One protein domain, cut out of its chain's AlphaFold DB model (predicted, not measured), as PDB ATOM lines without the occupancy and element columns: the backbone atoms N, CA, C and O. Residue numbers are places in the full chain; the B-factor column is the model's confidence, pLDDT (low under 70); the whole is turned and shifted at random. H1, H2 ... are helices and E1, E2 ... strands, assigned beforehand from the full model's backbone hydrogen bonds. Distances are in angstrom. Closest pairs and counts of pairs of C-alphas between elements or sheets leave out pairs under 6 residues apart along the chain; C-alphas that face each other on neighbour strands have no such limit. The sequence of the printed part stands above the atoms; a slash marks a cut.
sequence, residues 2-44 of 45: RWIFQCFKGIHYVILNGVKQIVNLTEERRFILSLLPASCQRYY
ATOM      1  N   ARG A   2     -22.165 -23.781 -23.859       74.56
ATOM      2  CA  ARG A   2     -22.504 -24.151 -22.460       74.56
ATOM      3  C   ARG A   2     -23.462 -25.348 -22.325       74.56
ATOM      4  O   ARG A   2     -23.217 -26.203 -21.487       74.56
ATOM      5  N   TRP A   3     -24.507 -25.413 -23.150       78.94
ATOM      6  CA  TRP A   3     -25.520 -26.478 -23.104       78.94
ATOM      7  C   TRP A   3     -24.959 -27.858 -23.467       78.94
ATOM      8  O   TRP A   3     -25.175 -28.825 -22.750       78.94
ATOM      9  N   ILE A   4     -24.144 -27.916 -24.518       76.38
ATOM     10  CA  ILE A   4     -23.507 -29.152 -24.991       76.38
ATOM     11  C   ILE A   4     -22.601 -29.734 -23.897       76.38
ATOM     12  O   ILE A   4     -22.695 -30.910 -23.568       76.38
ATOM     13  N   PHE A   5     -21.797 -28.891 -23.243       76.69
ATOM     14  CA  PHE A   5     -20.964 -29.321 -22.116       76.69
ATOM     15  C   PHE A   5     -21.774 -29.768 -20.888       76.69
ATOM     16  O   PHE A   5     -21.288 -30.584 -20.107       76.69
ATOM     17  N   GLN A   6     -23.000 -29.265 -20.704       82.00
ATOM     18  CA  GLN A   6     -23.883 -29.736 -19.636       82.00
ATOM     19  C   GLN A   6     -24.456 -31.128 -19.918       82.00
ATOM     20  O   GLN A   6     -24.525 -31.928 -18.987       82.00
ATOM     21  N   CYS A   7     -24.770 -31.459 -21.176       78.88
ATOM     22  CA  CYS A   7     -25.203 -32.809 -21.568       78.88
ATOM     23  C   CYS A   7     -24.144 -33.879 -21.256       78.88
ATOM     24  O   CYS A   7     -24.482 -35.015 -20.929       78.88
ATOM     25  N   PHE A   8     -22.866 -33.501 -21.310       81.81
ATOM     26  CA  PHE A   8     -21.732 -34.382 -21.028       81.81
ATOM     27  C   PHE A   8     -21.219 -34.300 -19.584       81.81
ATOM     28  O   PHE A   8     -20.177 -34.880 -19.264       81.81
ATOM     29  N   LYS A   9     -21.930 -33.609 -18.678       79.88
ATOM     30  CA  LYS A   9     -21.576 -33.640 -17.256       79.88
ATOM     31  C   LYS A   9     -21.675 -35.065 -16.719       79.88
ATOM     32  O   LYS A   9     -22.641 -35.791 -16.966       79.88
ATOM     33  N   GLY A  10     -20.660 -35.446 -15.953       79.50
ATOM     34  CA  GLY A  10     -20.597 -36.758 -15.327       79.50
ATOM     35  C   GLY A  10     -20.068 -37.870 -16.229       79.50
ATOM     36  O   GLY A  10     -20.092 -39.016 -15.789       79.50
ATOM     37  N   ILE A  11     -19.616 -37.573 -17.458       82.44
ATOM     38  CA  ILE A  11     -18.814 -38.525 -18.236       82.44
ATOM     39  C   ILE A  11     -17.433 -38.597 -17.600       82.44
ATOM     40  O   ILE A  11     -16.716 -37.598 -17.524       82.44
ATOM     41  N   HIS A  12     -17.074 -39.789 -17.141       81.25
ATOM     42  CA  HIS A  12     -15.801 -40.050 -16.488       81.25
ATOM     43  C   HIS A  12     -15.193 -41.335 -17.040       81.25
ATOM     44  O   HIS A  12     -15.907 -42.286 -17.362       81.25
ATOM     45  N   TYR A  13     -13.865 -41.375 -17.105       83.38
ATOM     46  CA  TYR A  13     -13.143 -42.630 -17.258       83.38
ATOM     47  C   TYR A  13     -13.016 -43.279 -15.896       83.38
ATOM     48  O   TYR A  13     -12.442 -42.695 -14.979       83.38
ATOM     49  N   VAL A  14     -13.515 -44.502 -15.779       82.44
ATOM     50  CA  VAL A  14     -13.302 -45.330 -14.600       82.44
ATOM     51  C   VAL A  14     -12.601 -46.602 -15.036       82.44
ATOM     52  O   VAL A  14     -12.953 -47.223 -16.036       82.44
ATOM     53  N   ILE A  15     -11.563 -46.969 -14.295       81.38
ATOM     54  CA  ILE A  15     -10.863 -48.232 -14.484       81.38
ATOM     55  C   ILE A  15     -11.533 -49.233 -13.551       81.38
ATOM     56  O   ILE A  15     -11.335 -49.188 -12.341       81.38
ATOM     57  N   LEU A  16     -12.355 -50.112 -14.116       79.25
ATOM     58  CA  LEU A  16     -12.977 -51.212 -13.387       79.25
ATOM     59  C   LEU A  16     -12.255 -52.492 -13.783       79.25
ATOM     60  O   LEU A  16     -12.251 -52.871 -14.951       79.25
ATOM     61  N   ASN A  17     -11.633 -53.145 -12.802       80.94
ATOM     62  CA  ASN A  17     -10.962 -54.431 -12.986       80.94
ATOM     63  C   ASN A  17      -9.871 -54.424 -14.085       80.94
ATOM     64  O   ASN A  17      -9.720 -55.381 -14.836       80.94
ATOM     65  N   GLY A  18      -9.139 -53.310 -14.218       83.12
ATOM     66  CA  GLY A  18      -8.104 -53.125 -15.247       83.12
ATOM     67  C   GLY A  18      -8.627 -52.701 -16.627       83.12
ATOM     68  O   GLY A  18      -7.830 -52.360 -17.497       83.12
ATOM     69  N   VAL A  19      -9.948 -52.640 -16.824       81.75
ATOM     70  CA  VAL A  19     -10.576 -52.185 -18.070       81.75
ATOM     71  C   VAL A  19     -10.997 -50.723 -17.930       81.75
ATOM     72  O   VAL A  19     -11.753 -50.368 -17.022       81.75
ATOM     73  N   LYS A  20     -10.533 -49.860 -18.843       82.06
ATOM     74  CA  LYS A  20     -11.045 -48.488 -18.966       82.06
ATOM     75  C   LYS A  20     -12.474 -48.536 -19.493       82.06
ATOM     76  O   LYS A  20     -12.708 -48.963 -20.618       82.06
ATOM     77  N   GLN A  21     -13.409 -48.055 -18.690       80.50
ATOM     78  CA  GLN A  21     -14.803 -47.894 -19.062       80.50
ATOM     79  C   GLN A  21     -15.189 -46.422 -18.972       80.50
ATOM     80  O   GLN A  21     -14.818 -45.717 -18.031       80.50
ATOM     81  N   ILE A  22     -15.943 -45.959 -19.964       84.06
ATOM     82  CA  ILE A  22     -16.534 -44.624 -19.953       84.06
ATOM     83  C   ILE A  22     -17.897 -44.754 -19.278       84.06
ATOM     84  O   ILE A  22     -18.820 -45.345 -19.839       84.06
ATOM     85  N   VAL A  23     -18.025 -44.229 -18.063       80.62
ATOM     86  CA  VAL A  23     -19.304 -44.220 -17.340       80.62
ATOM     87  C   VAL A  23     -20.159 -43.044 -17.791       80.62
ATOM     88  O   VAL A  23     -19.636 -42.013 -18.219       80.62
ATOM     89  N   ASN A  24     -21.484 -43.191 -17.672       80.25
ATOM     90  CA  ASN A  24     -22.468 -42.163 -18.035       80.25
ATOM     91  C   ASN A  24     -22.451 -41.745 -19.520       80.25
ATOM     92  O   ASN A  24     -22.953 -40.674 -19.873       80.25
ATOM     93  N   LEU A  25     -21.916 -42.588 -20.406       82.94
ATOM     94  CA  LEU A  25     -22.039 -42.424 -21.851       82.94
ATOM     95  C   LEU A  25     -23.281 -43.179 -22.354       82.94
ATOM     96  O   LEU A  25     -23.186 -44.293 -22.866       82.94
ATOM     97  N   THR A  26     -24.455 -42.579 -22.155       85.44
ATOM     98  CA  THR A  26     -25.734 -43.101 -22.664       85.44
ATOM     99  C   THR A  26     -25.812 -42.990 -24.191       85.44
ATOM    100  O   THR A  26     -25.062 -42.228 -24.808       85.44
ATOM    101  N   GLU A  27     -26.729 -43.728 -24.821       84.31
ATOM    102  CA  GLU A  27     -26.925 -43.679 -26.280       84.31
ATOM    103  C   GLU A  27     -27.263 -42.273 -26.784       84.31
ATOM    104  O   GLU A  27     -26.688 -41.816 -27.769       84.31
ATOM    105  N   GLU A  28     -28.101 -41.540 -26.053       86.00
ATOM    106  CA  GLU A  28     -28.455 -40.156 -26.383       86.00
ATOM    107  C   GLU A  28     -27.218 -39.238 -26.398       86.00
ATOM    108  O   GLU A  28     -27.024 -38.439 -27.312       86.00
ATOM    109  N   ARG A  29     -26.301 -39.415 -25.436       85.44
ATOM    110  CA  ARG A  29     -25.035 -38.666 -25.391       85.44
ATOM    111  C   ARG A  29     -24.101 -39.073 -26.525       85.44
ATOM    112  O   ARG A  29     -23.448 -38.202 -27.090       85.44
ATOM    113  N   ARG A  30     -24.052 -40.357 -26.903       86.06
ATOM    114  CA  ARG A  30     -23.296 -40.806 -28.089       86.06
ATOM    115  C   ARG A  30     -23.829 -40.181 -29.371       86.06
ATOM    116  O   ARG A  30     -23.029 -39.774 -30.207       86.06
ATOM    117  N   PHE A  31     -25.147 -40.070 -29.502       87.88
ATOM    118  CA  PHE A  31     -25.776 -39.418 -30.644       87.88
ATOM    119  C   PHE A  31     -25.440 -37.923 -30.699       87.88
ATOM    120  O   PHE A  31     -25.017 -37.422 -31.732       87.88
ATOM    121  N   ILE A  32     -25.517 -37.206 -29.575       87.38
ATOM    122  CA  ILE A  32     -25.096 -35.795 -29.532       87.38
ATOM    123  C   ILE A  32     -23.600 -35.662 -29.862       87.38
ATOM    124  O   ILE A  32     -23.204 -34.745 -30.579       87.38
ATOM    125  N   LEU A  33     -22.759 -36.577 -29.365       86.50
ATOM    126  CA  LEU A  33     -21.319 -36.575 -29.626       86.50
ATOM    127  C   LEU A  33     -21.002 -36.824 -31.111       86.50
ATOM    128  O   LEU A  33     -20.098 -36.184 -31.641       86.50
ATOM    129  N   SER A  34     -21.752 -37.694 -31.798       88.06
ATOM    130  CA  SER A  34     -21.536 -37.991 -33.223       88.06
ATOM    131  C   SER A  34     -21.855 -36.809 -34.143       88.06
ATOM    132  O   SER A  34     -21.257 -36.693 -35.211       88.06
ATOM    133  N   LEU A  35     -22.732 -35.899 -33.707       88.38
ATOM    134  CA  LEU A  35     -23.049 -34.652 -34.410       88.38
ATOM    135  C   LEU A  35     -21.961 -33.574 -34.245       88.38
ATOM    136  O   LEU A  35     -21.990 -32.557 -34.940       88.38
ATOM    137  N   LEU A  36     -21.010 -33.765 -33.324       87.56
ATOM    138  CA  LEU A  36     -19.927 -32.818 -33.066       87.56
ATOM    139  C   LEU A  36     -18.685 -33.115 -33.918       87.56
ATOM    140  O   LEU A  36     -18.452 -34.262 -34.300       87.56
ATOM    141  N   PRO A  37     -17.824 -32.108 -34.163       88.38
ATOM    142  CA  PRO A  37     -16.554 -32.306 -34.851       88.38
ATOM    143  C   PRO A  37     -15.679 -33.361 -34.163       88.38
ATOM    144  O   PRO A  37     -15.671 -33.469 -32.934       88.38
ATOM    145  N   ALA A  38     -14.860 -34.075 -34.939       86.06
ATOM    146  CA  ALA A  38     -13.980 -35.139 -34.439       86.06
ATOM    147  C   ALA A  38     -13.062 -34.699 -33.277       86.06
ATOM    148  O   ALA A  38     -12.731 -35.498 -32.402       86.06
ATOM    149  N   SER A  39     -12.673 -33.423 -33.234       84.69
ATOM    150  CA  SER A  39     -11.906 -32.829 -32.135       84.69
ATOM    151  C   SER A  39     -12.666 -32.824 -30.803       84.69
ATOM    152  O   SER A  39     -12.055 -33.065 -29.766       84.69
ATOM    153  N   CYS A  40     -13.985 -32.620 -30.810       82.50
ATOM    154  CA  CYS A  40     -14.818 -32.748 -29.613       82.50
ATOM    155  C   CYS A  40     -15.029 -34.213 -29.227       82.50
ATOM    156  O   CYS A  40     -15.008 -34.531 -28.043       82.50
ATOM    157  N   GLN A  41     -15.189 -35.108 -30.205       83.88
ATOM    158  CA  GLN A  41     -15.384 -36.538 -29.942       83.88
ATOM    159  C   GLN A  41     -14.187 -37.139 -29.196       83.88
ATOM    160  O   GLN A  41     -14.368 -37.792 -28.174       83.88
ATOM    161  N   ARG A  42     -12.962 -36.829 -29.642       83.56
ATOM    162  CA  ARG A  42     -11.703 -37.277 -29.015       83.56
ATOM    163  C   ARG A  42     -11.474 -36.771 -27.592       83.56
ATOM    164  O   ARG A  42     -10.636 -37.314 -26.891       83.56
ATOM    165  N   TYR A  43     -12.159 -35.713 -27.170       81.69
ATOM    166  CA  TYR A  43     -12.063 -35.244 -25.787       81.69
ATOM    167  C   TYR A  43     -12.820 -36.172 -24.818       81.69
ATOM    168  O   TYR A  43     -12.497 -36.225 -23.633       81.69
ATOM    169  N   TYR A  44     -13.823 -36.902 -25.318       76.31
ATOM    170  CA  TYR A  44     -14.711 -37.762 -24.531       76.31
ATOM    171  C   TYR A  44     -14.562 -39.269 -24.832       76.31
ATOM    172  O   TYR A  44     -15.238 -40.059 -24.171       76.31
TER     173      TYR A  44
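This is residues 2 to 44 of the 45 residues of an uncharacterized protein of Crocosphaera watsonii WH 8501 (UniProt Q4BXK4). A two-stranded hairpin, E1 and E2, makes one end of an elongated shape, and three short helices form a loose group towards the other end. The centres of the three helices make a triangle: H1 is near H2, and H2 and H3 make a corner at their link. The printed part has 43 residues with three named helices and two named strands, in the order H1, E1, E2, H2, H3; the sheet, order E1 - E2, is antiparallel, and the class is mixed, helices and strands. The whole is only just compact, close to loose, with a radius of gyration of the C-alphas of 11.0 A, and the C-alphas span 32 by 18 by 17 A.

Begin with H1, residues 2 to 7, and look on to H2, residues 27 to 34: the two are close but not clearly touching, and their closest C-alphas, those of Cys 7 and Arg 29, are 7.0 A apart. They run opposite ways at a steep tilt of 42 degrees. Next find E1, residues 12 to 16, and E2, residues 19 to 23, an antiparallel hairpin with 143 degrees between their directions. C-alphas 13 and 22 face each other at 4.8 A; N 14 and O 21, at 2.9 A, and N 21 and O 14, at 2.8 A, are within hydrogen-bond range. Last comes H3, residues 38 to 44, which only just touches H2, with 3 pairs of C-alphas within 8 A, and only at the corner by their link. Their closest C-alphas are those of Leu 33 and Gln 41, 5.9 A apart, and the two helices run opposite ways at a steep tilt of 39 degrees. H1 is apart from H3 and from E2, and E1 is apart from H2. H3 is only just apart from E1 and from E2, with the closest C-alphas at 8.4 A in each case. In H1 and H2 every O i to N i+4 pair is within hydrogen-bond range; in H3 1 of 3 is, beside 3 of 4 O i to N i+3 pairs.

Find C-alpha 2 at (-22.504, -24.151, -22.460); from there H1 runs 9.1 A to Cys 7. E1 runs 11.9 A from His 12 to C-alpha 16 at (-12.977, -51.212, -13.387), and E2 runs 11.8 A from Val 19 to Val 23. H2, the longest helix by residues, covers 10.5 A from Glu 27 to Ser 34. H3 covers 10.3 A from Ala 38 to C-alpha 44 at (-14.711, -37.762, -24.531).

The two C-alphas farthest apart are those of Arg 2 and Asn 17, at 33.8 A. The printed part has no cut, and its four links are tight. The mean pLDDT of the printed part is 82.7, and no printed residue is under 70.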